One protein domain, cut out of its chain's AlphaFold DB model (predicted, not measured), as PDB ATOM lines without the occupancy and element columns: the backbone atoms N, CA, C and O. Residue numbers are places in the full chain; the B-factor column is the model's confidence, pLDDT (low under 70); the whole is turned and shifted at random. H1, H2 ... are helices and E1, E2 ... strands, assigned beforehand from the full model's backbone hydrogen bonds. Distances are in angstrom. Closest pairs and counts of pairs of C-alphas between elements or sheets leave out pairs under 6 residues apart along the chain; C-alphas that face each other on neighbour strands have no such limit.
ATOM      1  N   VAL A   3     -22.368  31.094  58.073       61.09
ATOM      2  CA  VAL A   3     -21.765  30.232  57.058       61.09
ATOM      3  C   VAL A   3     -22.578  30.437  55.787       61.09
ATOM      4  O   VAL A   3     -23.798  30.316  55.821       61.09
ATOM      5  N   ARG A   4     -21.911  30.845  54.708       70.00
ATOM      6  CA  ARG A   4     -22.508  31.006  53.375       70.00
ATOM      7  C   ARG A   4     -21.860  30.039  52.401       70.00
ATOM      8  O   ARG A   4     -20.653  29.799  52.508       70.00
ATOM      9  N   HIS A   5     -22.648  29.549  51.451       72.06
ATOM     10  CA  HIS A   5     -22.202  28.635  50.412       72.06
ATOM     11  C   HIS A   5     -22.317  29.319  49.057       72.06
ATOM     12  O   HIS A   5     -23.392  29.745  48.668       72.06
ATOM     13  N   GLU A   6     -21.216  29.424  48.322       78.56
ATOM     14  CA  GLU A   6     -21.276  29.849  46.922       78.56
ATOM     15  C   GLU A   6     -21.222  28.609  46.022       78.56
ATOM     16  O   GLU A   6     -20.283  27.807  46.128       78.56
ATOM     17  N   ILE A   7     -22.217  28.468  45.147       82.25
ATOM     18  CA  ILE A   7     -22.271  27.489  44.053       82.25
ATOM     19  C   ILE A   7     -22.017  28.229  42.737       82.25
ATOM     20  O   ILE A   7     -22.301  29.423  42.611       82.25
ATOM     21  N   ASN A   8     -21.449  27.538  41.746       85.31
ATOM     22  CA  ASN A   8     -21.313  28.104  40.412       85.31
ATOM     23  C   ASN A   8     -22.700  28.463  39.849       85.31
ATOM     24  O   ASN A   8     -23.600  27.631  39.817       85.31
ATOM     25  N   GLU A   9     -22.857  29.702  39.392       78.00
ATOM     26  CA  GLU A   9     -24.128  30.226  38.886       78.00
ATOM     27  C   GLU A   9     -24.737  29.344  37.787       78.00
ATOM     28  O   GLU A   9     -25.906  28.977  37.860       78.00
ATOM     29  N   GLN A  10     -23.928  28.953  36.797       80.50
ATOM     30  CA  GLN A  10     -24.395  28.145  35.672       80.50
ATOM     31  C   GLN A  10     -24.804  26.742  36.126       80.50
ATOM     32  O   GLN A  10     -25.814  26.221  35.674       80.50
ATOM     33  N   GLU A  11     -24.055  26.159  37.062       83.12
ATOM     34  CA  GLU A  11     -24.380  24.856  37.647       83.12
ATOM     35  C   GLU A  11     -25.730  24.894  38.376       83.12
ATOM     36  O   GLU A  11     -26.538  23.980  38.235       83.12
ATOM     37  N   MET A  12     -26.011  25.972  39.113       80.75
ATOM     38  CA  MET A  12     -27.278  26.110  39.824       80.75
ATOM     39  C   MET A  12     -28.465  26.335  38.872       80.75
ATOM     40  O   MET A  12     -29.537  25.777  39.106       80.75
ATOM     41  N   ILE A  13     -28.268  27.083  37.781       80.31
ATOM     42  CA  ILE A  13     -29.275  27.259  36.722       80.31
ATOM     43  C   ILE A  13     -29.565  25.929  36.014       80.31
ATOM     44  O   ILE A  13     -30.728  25.581  35.834       80.31
ATOM     45  N   ASP A  14     -28.538  25.148  35.674       85.31
ATOM     46  CA  ASP A  14     -28.709  23.873  34.965       85.31
ATOM     47  C   ASP A  14     -29.484  22.835  35.807       85.31
ATOM     48  O   ASP A  14     -30.235  22.012  35.268       85.31
ATOM     49  N   ILE A  15     -29.316  22.855  37.137       83.56
ATOM     50  CA  ILE A  15     -30.088  22.018  38.072       83.56
ATOM     51  C   ILE A  15     -31.523  22.541  38.188       83.56
ATOM     52  O   ILE A  15     -32.470  21.750  38.184       83.56
ATOM     53  N   PHE A  16     -31.697  23.864  38.239       83.00
ATOM     54  CA  PHE A  16     -33.016  24.489  38.287       83.00
ATOM     55  C   PHE A  16     -33.848  24.204  37.036       83.00
ATOM     56  O   PHE A  16     -35.022  23.872  37.161       83.00
ATOM     57  N   ASP A  17     -33.259  24.267  35.842       82.69
ATOM     58  CA  ASP A  17     -33.970  23.979  34.593       82.69
ATOM     59  C   ASP A  17     -34.478  22.537  34.544       82.69
ATOM     60  O   ASP A  17     -35.597  22.284  34.091       82.69
ATOM     61  N   GLN A  18     -33.693  21.589  35.062       81.12
ATOM     62  CA  GLN A  18     -34.117  20.195  35.180       81.12
ATOM     63  C   GLN A  18     -35.268  20.047  36.180       81.12
ATOM     64  O   GLN A  18     -36.283  19.436  35.848       81.12
ATOM     65  N   PHE A  19     -35.155  20.666  37.357       78.44
ATOM     66  CA  PHE A  19     -36.212  20.686  38.369       78.44
ATOM     67  C   PHE A  19     -37.510  21.316  37.838       78.44
ATOM     68  O   PHE A  19     -38.574  20.696  37.889       78.44
ATOM     69  N   ALA A  20     -37.436  22.508  37.248       73.44
ATOM     70  CA  ALA A  20     -38.588  23.223  36.714       73.44
ATOM     71  C   ALA A  20     -39.275  22.437  35.588       73.44
ATOM     72  O   ALA A  20     -40.503  22.369  35.561       73.44
ATOM     73  N   ALA A  21     -38.505  21.781  34.712       74.62
ATOM     74  CA  ALA A  21     -39.045  20.924  33.658       74.62
ATOM     75  C   ALA A  21     -39.764  19.668  34.189       74.62
ATOM     76  O   ALA A  21     -40.597  19.112  33.478       74.62
ATOM     77  N   SER A  22     -39.469  19.216  35.417       71.31
ATOM     78  CA  SER A  22     -40.194  18.099  36.047       71.31
ATOM     79  C   SER A  22     -41.515  18.500  36.705       71.31
ATOM     80  O   SER A  22     -42.382  17.652  36.892       71.31
ATOM     81  N   ILE A  23     -41.688  19.784  37.028       67.12
ATOM     82  CA  ILE A  23     -42.866  20.301  37.743       67.12
ATOM     83  C   ILE A  23     -43.827  21.028  36.796       67.12
ATOM     84  O   ILE A  23     -45.044  20.995  36.986       67.12
ATOM     85  N   ILE A  24     -43.291  21.708  35.783       64.81
ATOM     86  CA  ILE A  24     -44.062  22.510  34.836       64.81
ATOM     87  C   ILE A  24     -44.269  21.705  33.551       64.81
ATOM     88  O   ILE A  24     -43.350  21.520  32.756       64.81
ATOM     89  N   ASP A  25     -45.513  21.285  33.306       54.84
ATOM     90  CA  ASP A  25     -45.916  20.713  32.020       54.84
ATOM     91  C   ASP A  25     -45.915  21.803  30.930       54.84
ATOM     92  O   ASP A  25     -46.861  22.585  30.787       54.84
ATOM     93  N   GLY A  26     -44.841  21.847  30.139       53.38
ATOM     94  CA  GLY A  26     -44.654  22.777  29.021       53.38
ATOM     95  C   GLY A  26     -43.509  23.769  29.237       53.38
ATOM     96  O   GLY A  26     -42.916  23.840  30.305       53.38
ATOM     97  N   TYR A  27     -43.176  24.547  28.203       53.34
ATOM     98  CA  TYR A  27     -42.129  25.564  28.316       53.34
ATOM     99  C   TYR A  27     -42.710  26.866  28.886       53.34
ATOM    100  O   TYR A  27     -43.612  27.437  28.255       53.34
ATOM    101  N   PRO A  28     -42.219  27.363  30.039       57.72
ATOM    102  CA  PRO A  28     -42.556  28.706  30.492       57.72
ATOM    103  C   PRO A  28     -42.166  29.734  29.420       57.72
ATOM    104  O   PRO A  28     -41.258  29.515  28.616       57.72
ATOM    105  N   CYS A  29     -42.875  30.865  29.367       55.66
ATOM    106  CA  CYS A  29     -42.490  31.929  28.446       55.66
ATOM    107  C   CYS A  29     -41.100  32.479  28.812       55.66
ATOM    108  O   CYS A  29     -40.664  32.402  29.961       55.66
ATOM    109  N   GLU A  30     -40.413  33.055  27.828       60.56
ATOM    110  CA  GLU A  30     -39.043  33.574  27.972       60.56
ATOM    111  C   GLU A  30     -38.921  34.581  29.133       60.56
ATOM    112  O   GLU A  30     -37.986  34.508  29.924       60.56
ATOM    113  N   GLU A  31     -39.932  35.442  29.316       59.09
ATOM    114  CA  GLU A  31     -39.989  36.417  30.418       59.09
ATOM    115  C   GLU A  31     -40.065  35.763  31.809       59.09
ATOM    116  O   GLU A  31     -39.490  36.280  32.765       59.09
ATOM    117  N   LEU A  32     -40.769  34.634  31.936       59.78
ATOM    118  CA  LEU A  32     -40.878  33.901  33.199       59.78
ATOM    119  C   LEU A  32     -39.610  33.086  33.482       59.78
ATOM    120  O   LEU A  32     -39.178  33.011  34.629       59.78
ATOM    121  N   THR A  33     -39.006  32.517  32.439       62.91
ATOM    122  CA  THR A  33     -37.756  31.751  32.539       62.91
ATOM    123  C   THR A  33     -36.621  32.635  33.049       62.91
ATOM    124  O   THR A  33     -35.973  32.295  34.033       62.91
ATOM    125  N   GLU A  34     -36.449  33.823  32.463       67.50
ATOM    126  CA  GLU A  34     -35.400  34.758  32.884       67.50
ATOM    127  C   GLU A  34     -35.632  35.292  34.308       67.50
ATOM    128  O   GLU A  34     -34.678  35.436  35.070       67.50
ATOM    129  N   TYR A  35     -36.890  35.535  34.705       65.75
ATOM    130  CA  TYR A  35     -37.222  35.938  36.078       65.75
ATOM    131  C   TYR A  35     -36.828  34.868  37.105       65.75
ATOM    132  O   TYR A  35     -36.276  35.186  38.158       65.75
ATOM    133  N   LEU A  36     -37.093  33.596  36.797       64.50
ATOM    134  CA  LEU A  36     -36.717  32.480  37.660       64.50
ATOM    135  C   LEU A  36     -35.197  32.276  37.690       64.50
ATOM    136  O   LEU A  36     -34.637  32.063  38.762       64.50
ATOM    137  N   HIS A  37     -34.513  32.417  36.551       74.25
ATOM    138  CA  HIS A  37     -33.051  32.368  36.497       74.25
ATOM    139  C   HIS A  37     -32.414  33.485  37.320       74.25
ATOM    140  O   HIS A  37     -31.495  33.206  38.078       74.25
ATOM    141  N   GLU A  38     -32.906  34.726  37.249       69.62
ATOM    142  CA  GLU A  38     -32.386  35.839  38.061       69.62
ATOM    143  C   GLU A  38     -32.509  35.553  39.569       69.62
ATOM    144  O   GLU A  38     -31.547  35.766  40.306       69.62
ATOM    145  N   ALA A  39     -33.626  34.968  40.016       68.50
ATOM    146  CA  ALA A  39     -33.802  34.536  41.405       68.50
ATOM    147  C   ALA A  39     -32.807  33.429  41.811       68.50
ATOM    148  O   ALA A  39     -32.196  33.485  42.879       68.50
ATOM    149  N   VAL A  40     -32.595  32.440  40.940       74.50
ATOM    150  CA  VAL A  40     -31.653  31.332  41.175       74.50
ATOM    151  C   VAL A  40     -30.198  31.818  41.211       74.50
ATOM    152  O   VAL A  40     -29.420  31.345  42.037       74.50
ATOM    153  N   ARG A  41     -29.830  32.813  40.393       74.44
ATOM    154  CA  ARG A  41     -28.500  33.452  40.433       74.44
ATOM    155  C   ARG A  41     -28.212  34.107  41.781       74.44
ATOM    156  O   ARG A  41     -27.099  34.016  42.288       74.44
ATOM    157  N   GLU A  42     -29.197  34.767  42.387       72.12
ATOM    158  CA  GLU A  42     -29.023  35.359  43.720       72.12
ATOM    159  C   GLU A  42     -28.817  34.278  44.794       72.12
ATOM    160  O   GLU A  42     -27.963  34.413  45.676       72.12
ATOM    161  N   LEU A  43     -29.535  33.162  44.667       68.38
ATOM    162  CA  LEU A  43     -29.445  32.024  45.581       68.38
ATOM    163  C   LEU A  43     -28.162  31.200  45.417       68.38
ATOM    164  O   LEU A  43     -27.760  30.508  46.354       68.38
ATOM    165  N   SER A  44     -27.465  31.313  44.282       70.00
ATOM    166  CA  SER A  44     -26.152  30.683  44.097       70.00
ATOM    167  C   SER A  44     -25.065  31.334  44.951       70.00
ATOM    168  O   SER A  44     -24.022  30.719  45.181       70.00
ATOM    169  N   VAL A  45     -25.309  32.552  45.447       72.44
ATOM    170  CA  VAL A  45     -24.385  33.323  46.291       72.44
ATOM    171  C   VAL A  45     -24.845  33.373  47.750       72.44
ATOM    172  O   VAL A  45     -24.013  33.286  48.657       72.44
ATOM    173  N   ASP A  46     -26.151  33.517  48.000       68.81
ATOM    174  CA  ASP A  46     -26.718  33.531  49.352       68.81
ATOM    175  C   ASP A  46     -28.070  32.805  49.391       68.81
ATOM    176  O   ASP A  46     -29.104  33.355  49.016       68.81
ATOM    177  N   GLN A  47     -28.080  31.581  49.922       65.38
ATOM    178  CA  GLN A  47     -29.291  30.757  50.043       65.38
ATOM    179  C   GLN A  47     -30.307  31.317  51.052       65.38
ATOM    180  O   GLN A  47     -31.411  30.797  51.172       65.38
ATOM    181  N   THR A  48     -29.949  32.369  51.797       62.97
ATOM    182  CA  THR A  48     -30.850  33.066  52.727       62.97
ATOM    183  C   THR A  48     -31.458  34.339  52.131       62.97
ATOM    184  O   THR A  48     -32.161  35.075  52.834       62.97
ATOM    185  N   ALA A  49     -31.193  34.616  50.848       58.84
ATOM    186  CA  ALA A  49     -31.749  35.756  50.136       58.84
ATOM    187  C   ALA A  49     -33.287  35.710  50.139       58.84
ATOM    188  O   ALA A  49     -33.915  34.708  49.806       58.84
ATOM    189  N   ILE A  50     -33.905  36.822  50.544       54.31
ATOM    190  CA  ILE A  50     -35.362  36.947  50.612       54.31
ATOM    191  C   ILE A  50     -35.878  37.261  49.208       54.31
ATOM    192  O   ILE A  50     -35.699  38.379  48.727       54.31
ATOM    193  N   MET A  51     -36.557  36.301  48.585       53.81
ATOM    194  CA  MET A  51     -37.137  36.487  47.255       53.81
ATOM    195  C   MET A  51     -38.374  37.412  47.291       53.81
ATOM    196  O   MET A  51     -39.212  37.309  48.200       53.81
ATOM    197  N   PRO A  52     -38.551  38.317  46.308       48.00
ATOM    198  CA  PRO A  52     -39.751  39.139  46.194       48.00
ATOM    199  C   PRO A  52     -40.980  38.261  45.900       48.00
ATOM    200  O   PRO A  52     -41.016  37.521  44.920       48.00
ATOM    201  N   ARG A  53     -42.002  38.342  46.763       46.19
ATOM    202  CA  ARG A  53     -43.195  37.472  46.726       46.19
ATOM    203  C   ARG A  53     -44.011  37.633  45.435       46.19
ATOM    204  O   ARG A  53     -44.732  38.622  45.283       46.19
ATOM    205  N   SER A  54     -43.971  36.617  44.579       52.41
ATOM    206  CA  SER A  54     -44.849  36.386  43.429       52.41
ATOM    207  C   SER A  54     -45.437  34.966  43.484       52.41
ATOM    208  O   SER A  54     -45.020  34.150  44.306       52.41
ATOM    209  N   ASP A  55     -46.407  34.651  42.619       49.16
ATOM    210  CA  ASP A  55     -47.021  33.311  42.561       49.16
ATOM    211  C   ASP A  55     -46.000  32.197  42.228       49.16
ATOM    212  O   ASP A  55     -46.261  31.028  42.499       49.16
ATOM    213  N   PHE A  56     -44.819  32.554  41.705       55.59
ATOM    214  CA  PHE A  56     -43.739  31.630  41.342       55.59
ATOM    215  C   PHE A  56     -42.626  31.526  42.396       55.59
ATOM    216  O   PHE A  56     -41.725  30.705  42.245       55.59
ATOM    217  N   THR A  57     -42.689  32.310  43.482       61.81
ATOM    218  CA  THR A  57     -41.713  32.247  44.586       61.81
ATOM    219  C   THR A  57     -41.685  30.867  45.240       61.81
ATOM    220  O   THR A  57     -40.614  30.404  45.607       61.81
ATOM    221  N   TYR A  58     -42.827  30.178  45.300       66.12
ATOM    222  CA  TYR A  58     -42.908  28.828  45.858       66.12
ATOM    223  C   TYR A  58     -42.058  27.810  45.086       66.12
ATOM    224  O   TYR A  58     -41.455  26.950  45.705       66.12
ATOM    225  N   ILE A  59     -41.927  27.947  43.760       67.25
ATOM    226  CA  ILE A  59     -41.088  27.044  42.948       67.25
ATOM    227  C   ILE A  59     -39.612  27.207  43.324       67.25
ATOM    228  O   ILE A  59     -38.865  26.237  43.375       67.25
ATOM    229  N   VAL A  60     -39.189  28.440  43.598       68.88
ATOM    230  CA  VAL A  60     -37.808  28.758  43.976       68.88
ATOM    231  C   VAL A  60     -37.527  28.374  45.435       68.88
ATOM    232  O   VAL A  60     -36.440  27.890  45.736       68.88
ATOM    233  N   GLU A  61     -38.498  28.550  46.336       68.94
ATOM    234  CA  GLU A  61     -38.412  28.081  47.727       68.94
ATOM    235  C   GLU A  61     -38.308  26.546  47.780       68.94
ATOM    236  O   GLU A  61     -37.361  26.026  48.368       68.94
ATOM    237  N   ASP A  62     -39.193  25.836  47.072       71.69
ATOM    238  CA  ASP A  62     -39.173  24.370  46.981       71.69
ATOM    239  C   ASP A  62     -37.854  23.861  46.375       71.69
ATOM    240  O   ASP A  62     -37.298  22.858  46.824       71.69
ATOM    241  N   PHE A  63     -37.310  24.574  45.383       76.25
ATOM    242  CA  PHE A  63     -36.013  24.263  44.786       76.25
ATOM    243  C   PHE A  63     -34.860  24.344  45.799       76.25
ATOM    244  O   PHE A  63     -34.018  23.448  45.841       76.25
ATOM    245  N   ILE A  64     -34.808  25.396  46.624       77.44
ATOM    246  CA  ILE A  64     -33.741  25.572  47.622       77.44
ATOM    247  C   ILE A  64     -33.865  24.578  48.770       77.44
ATOM    248  O   ILE A  64     -32.848  24.062  49.235       77.44
ATOM    249  N   ASP A  65     -35.087  24.244  49.173       78.62
ATOM    250  CA  ASP A  65     -35.339  23.252  50.220       78.62
ATOM    251  C   ASP A  65     -34.861  21.838  49.830       78.62
ATOM    252  O   ASP A  65     -34.641  20.991  50.699       78.62
ATOM    253  N   CYS A  66     -34.622  21.584  48.538       76.38
ATOM    254  CA  CYS A  66     -34.035  20.336  48.046       76.38
ATOM    255  C   CYS A  66     -32.507  20.251  48.229       76.38
ATOM    256  O   CYS A  66     -31.924  19.189  47.978       76.38
ATOM    257  N   PHE A  67     -31.839  21.330  48.660       80.44
ATOM    258  CA  PHE A  67     -30.397  21.343  48.908       80.44
ATOM    259  C   PHE A  67     -30.046  21.022  50.366       80.44
ATOM    260  O   PHE A  67     -30.589  21.572  51.319       80.44
ATOM    261  N   THR A  68     -29.035  20.177  50.544       84.38
ATOM    262  CA  THR A  68     -28.343  19.956  51.819       84.38
ATOM    263  C   THR A  68     -26.890  20.393  51.681       84.38
ATOM    264  O   THR A  68     -26.194  19.919  50.783       84.38
ATOM    265  N   PHE A  69     -26.421  21.266  52.573       81.44
ATOM    266  CA  PHE A  69     -25.076  21.847  52.526       81.44
ATOM    267  C   PHE A  69     -24.149  21.268  53.604       81.44
ATOM    268  O   PHE A  69     -24.571  21.022  54.733       81.44
ATOM    269  N   ASP A  70     -22.876  21.062  53.252       79.19
ATOM    270  CA  ASP A  70     -21.803  20.715  54.193       79.19
ATOM    271  C   ASP A  70     -21.012  21.976  54.587       79.19
ATOM    272  O   ASP A  70     -20.123  22.442  53.862       79.19
ATOM    273  N   ASP A  71     -21.332  22.513  55.767       76.62
ATOM    274  CA  ASP A  71     -20.698  23.680  56.400       76.62
ATOM    275  C   ASP A  71     -19.197  23.491  56.713       76.62
ATOM    276  O   ASP A  71     -18.462  24.464  56.960       76.62
ATOM    277  N   GLU A  72     -18.714  22.250  56.786       71.75
ATOM    278  CA  GLU A  72     -17.356  21.921  57.216       71.75
ATOM    279  C   GLU A  72     -16.411  21.729  56.037       71.75
ATOM    280  O   GLU A  72     -15.369  22.391  55.997       71.75
ATOM    281  N   ASN A  73     -16.785  20.874  55.086       75.06
ATOM    282  CA  ASN A  73     -15.917  20.495  53.970       75.06
ATOM    283  C   ASN A  73     -16.218  21.257  52.679       75.06
ATOM    284  O   ASN A  73     -15.381  21.268  51.777       75.06
ATOM    285  N   GLY A  74     -17.367  21.935  52.613       71.56
ATOM    286  CA  GLY A  74     -17.832  22.613  51.415       71.56
ATOM    287  C   GLY A  74     -18.340  21.623  50.383       71.56
ATOM    288  O   GLY A  74     -17.579  20.966  49.684       71.56
ATOM    289  N   GLY A  75     -19.655  21.557  50.253       79.88
ATOM    290  CA  GLY A  75     -20.331  20.715  49.286       79.88
ATOM    291  C   GLY A  75     -21.833  20.873  49.410       79.88
ATOM    292  O   GLY A  75     -22.328  21.367  50.425       79.88
ATOM    293  N   TYR A  76     -22.548  20.475  48.368       84.19
ATOM    294  CA  TYR A  76     -23.999  20.399  48.396       84.19
ATOM    295  C   TYR A  76     -24.470  19.068  47.822       84.19
ATOM    296  O   TYR A  76     -23.813  18.468  46.967       84.19
ATOM    297  N   ILE A  77     -25.631  18.632  48.295       87.56
ATOM    298  CA  ILE A  77     -26.422  17.558  47.711       87.56
ATOM    299  C   ILE A  77     -27.776  18.160  47.361       87.56
ATOM    300  O   ILE A  77     -28.425  18.728  48.232       87.56
ATOM    301  N   PHE A  78     -28.191  18.022  46.109       86.19
ATOM    302  CA  PHE A  78     -29.553  18.294  45.672       86.19
ATOM    303  C   PHE A  78     -30.276  16.969  45.467       86.19
ATOM    304  O   PHE A  78     -29.772  16.107  44.740       86.19
ATOM    305  N   ALA A  79     -31.446  16.812  46.079       85.19
ATOM    306  CA  ALA A  79     -32.270  15.623  45.913       85.19
ATOM    307  C   ALA A  79     -33.743  15.997  45.727       85.19
ATOM    308  O   ALA A  79     -34.362  16.550  46.634       85.19
ATOM    309  N   PHE A  80     -34.306  15.640  44.573       80.62
ATOM    310  CA  PHE A  80     -35.726  15.801  44.269       80.62
ATOM    311  C   PHE A  80     -36.197  14.647  43.382       80.62
ATOM    312  O   PHE A  80     -35.713  14.493  42.264       80.62
ATOM    313  N   GLU A  81     -37.122  13.824  43.881       83.19
ATOM    314  CA  GLU A  81     -37.593  12.607  43.198       83.19
ATOM    315  C   GLU A  81     -36.431  11.726  42.678       83.19
ATOM    316  O   GLU A  81     -35.640  11.231  43.482       83.19
ATOM    317  N   ASP A  82     -36.317  11.537  41.357       80.75
ATOM    318  CA  ASP A  82     -35.256  10.758  40.701       80.75
ATOM    319  C   ASP A  82     -33.992  11.592  40.376       80.75
ATOM    320  O   ASP A  82     -33.023  11.073  39.817       80.75
ATOM    321  N   MET A  83     -33.977  12.888  40.712       79.81
ATOM    322  CA  MET A  83     -32.847  13.791  40.485       79.81
ATOM    323  C   MET A  83     -31.908  13.819  41.684       79.81
ATOM    324  O   MET A  83     -32.315  14.102  42.814       79.81
ATOM    325  N   TYR A  84     -30.625  13.581  41.418       87.25
ATOM    326  CA  TYR A  84     -29.578  13.613  42.427       87.25
ATOM    327  C   TYR A  84     -28.328  14.294  41.876       87.25
ATOM    328  O   TYR A  84     -27.649  13.745  41.005       87.25
ATOM    329  N   PHE A  85     -28.013  15.478  42.399       85.88
ATOM    330  CA  PHE A  85     -26.796  16.212  42.053       85.88
ATOM    331  C   PHE A  85     -25.939  16.416  43.292       85.88
ATOM    332  O   PHE A  85     -26.444  16.579  44.402       85.88
ATOM    333  N   HIS A  86     -24.627  16.420  43.100       88.31
ATOM    334  CA  HIS A  86     -23.686  16.788  44.139       88.31
ATOM    335  C   HIS A  86     -22.598  17.671  43.544       88.31
ATOM    336  O   HIS A  86     -22.128  17.437  42.429       88.31
ATOM    337  N   GLY A  87     -22.146  18.646  44.315       84.81
ATOM    338  CA  GLY A  87     -21.113  19.567  43.872       84.81
ATOM    339  C   GLY A  87     -20.370  20.183  45.039       84.81
ATOM    340  O   GLY A  87     -20.663  19.921  46.207       84.81
ATOM    341  N   ASN A  88     -19.367  20.988  44.715       85.19
ATOM    342  CA  ASN A  88     -18.547  21.658  45.714       85.19
ATOM    343  C   ASN A  88     -19.072  23.073  45.937       85.19
ATOM    344  O   ASN A  88     -19.372  23.783  44.981       85.19
ATOM    345  N   THR A  89     -19.102  23.512  47.193       81.44
ATOM    346  CA  THR A  89     -19.434  24.901  47.532       81.44
ATOM    347  C   THR A  89     -18.227  25.606  48.109       81.44
ATOM    348  O   THR A  89     -17.521  25.039  48.949       81.44
ATOM    349  N   LYS A  90     -18.029  26.875  47.765       80.50
ATOM    350  CA  LYS A  90     -17.072  27.713  48.488       80.50
ATOM    351  C   LYS A  90     -17.717  28.198  49.787       80.50
ATOM    352  O   LYS A  90     -18.674  28.964  49.761       80.50
ATOM    353  N   VAL A  91     -17.178  27.740  50.917       69.81
ATOM    354  CA  VAL A  91     -17.692  28.073  52.253       69.81
ATOM    355  C   VAL A  91     -17.061  29.365  52.758       69.81
ATOM    356  O   VAL A  91     -15.842  29.455  52.926       69.81
ATOM    357  N   ILE A  92     -17.890  30.358  53.061       71.38
ATOM    358  CA  ILE A  92     -17.460  31.637  53.624       71.38
ATOM    359  C   ILE A  92     -17.898  31.691  55.088       71.38
ATOM    360  O   ILE A  92     -19.087  31.740  55.397       71.38
ATOM    361  N   LYS A  93     -16.917  31.667  56.003       62.66
ATOM    362  CA  LYS A  93     -17.131  31.726  57.458       62.66
ATOM    363  C   LYS A  93     -16.823  33.129  57.965       62.66
ATOM    364  O   LYS A  93     -15.663  33.483  58.177       62.66
ATOM    365  N   GLU A  94     -17.857  33.926  58.200       54.16
ATOM    366  CA  GLU A  94     -17.685  35.268  58.759       54.16
ATOM    367  C   GLU A  94     -17.709  35.229  60.297       54.16
ATOM    368  O   GLU A  94     -18.676  34.789  60.939       54.16
ATOM    369  N   LYS A  95     -16.616  35.704  60.922       38.25
ATOM    370  CA  LYS A  95     -16.577  35.965  62.368       38.25
ATOM    371  C   LYS A  95     -17.507  37.132  62.671       38.25
ATOM    372  O   LYS A  95     -17.336  38.224  62.141       38.25
TER     373      LYS A  95
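This is residues 3 to 95 of the 299 residues of an uncharacterized protein of Moritella viscosa (UniProt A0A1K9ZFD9). H1 covers one face of a small three-stranded sheet, E2, E3 and E4; H2 packs on H1 away from the sheet, with H3 beside both, and E1 and E5 form a two-stranded ribbon at one end of the longest axis. The 93 printed residues hold three named helices and five named strands, in the order E1 H1 H2 H3 E2 E3 E4 E5; the class is mixed. Both sheets, E2 - E3 - E4 and E1 - E5, are antiparallel. The whole is compact, with a radius of gyration of the C-alphas of 13.2 A and spans of 42 by 29 by 19 A.

Start at E1, residues 3 to 6, antiparallel to E5, residues 90 to 94; N 4 and O 92 are within hydrogen-bond range at 3.0 A. H1, residues 9 to 23, touches residues 37 to 41 of H2, residues 30 to 43, at a steep tilt of 54 degrees, opposite ways; their closest C-alphas, of Glu 9 and Arg 41, are 5.6 A apart. H3, residues 57 to 65, only just touches H1, with 3 pairs of C-alphas within 8 A, the closest those of Phe 16 and Phe 63 at 7.2 A. E2, residues 67 to 70, E3, residues 75 to 80, and E4, residues 83 to 87, form a meander of two hairpins, each strand antiparallel to the one before; see N 68 and O 77, and N 78 and O 85, each 2.8 A apart. H1 runs along E4 at 8 degrees on the local plane, at a height over the sheet of 10.4 A. In H1, H2 and H3 every O i to N i+4 pair is within hydrogen-bond range.

Find C-alpha 3 at (-21.765, 30.232, 57.058), where E1 begins. H1 spans 21.2 A, H2 20.1 A and E3 16.9 A. E5 ends at C-alpha 94, (-17.685, 35.268, 58.759).

The two C-alphas farthest apart, of Gly 26 and Lys 95, are 45.5 A apart. The printed part has no cut; the link from H2 to H3, residues 44 to 56, is long. Mean pLDDT of the printed part is 71.4, with 38 residues under 70, among them 23 to 36 and 46 to 61.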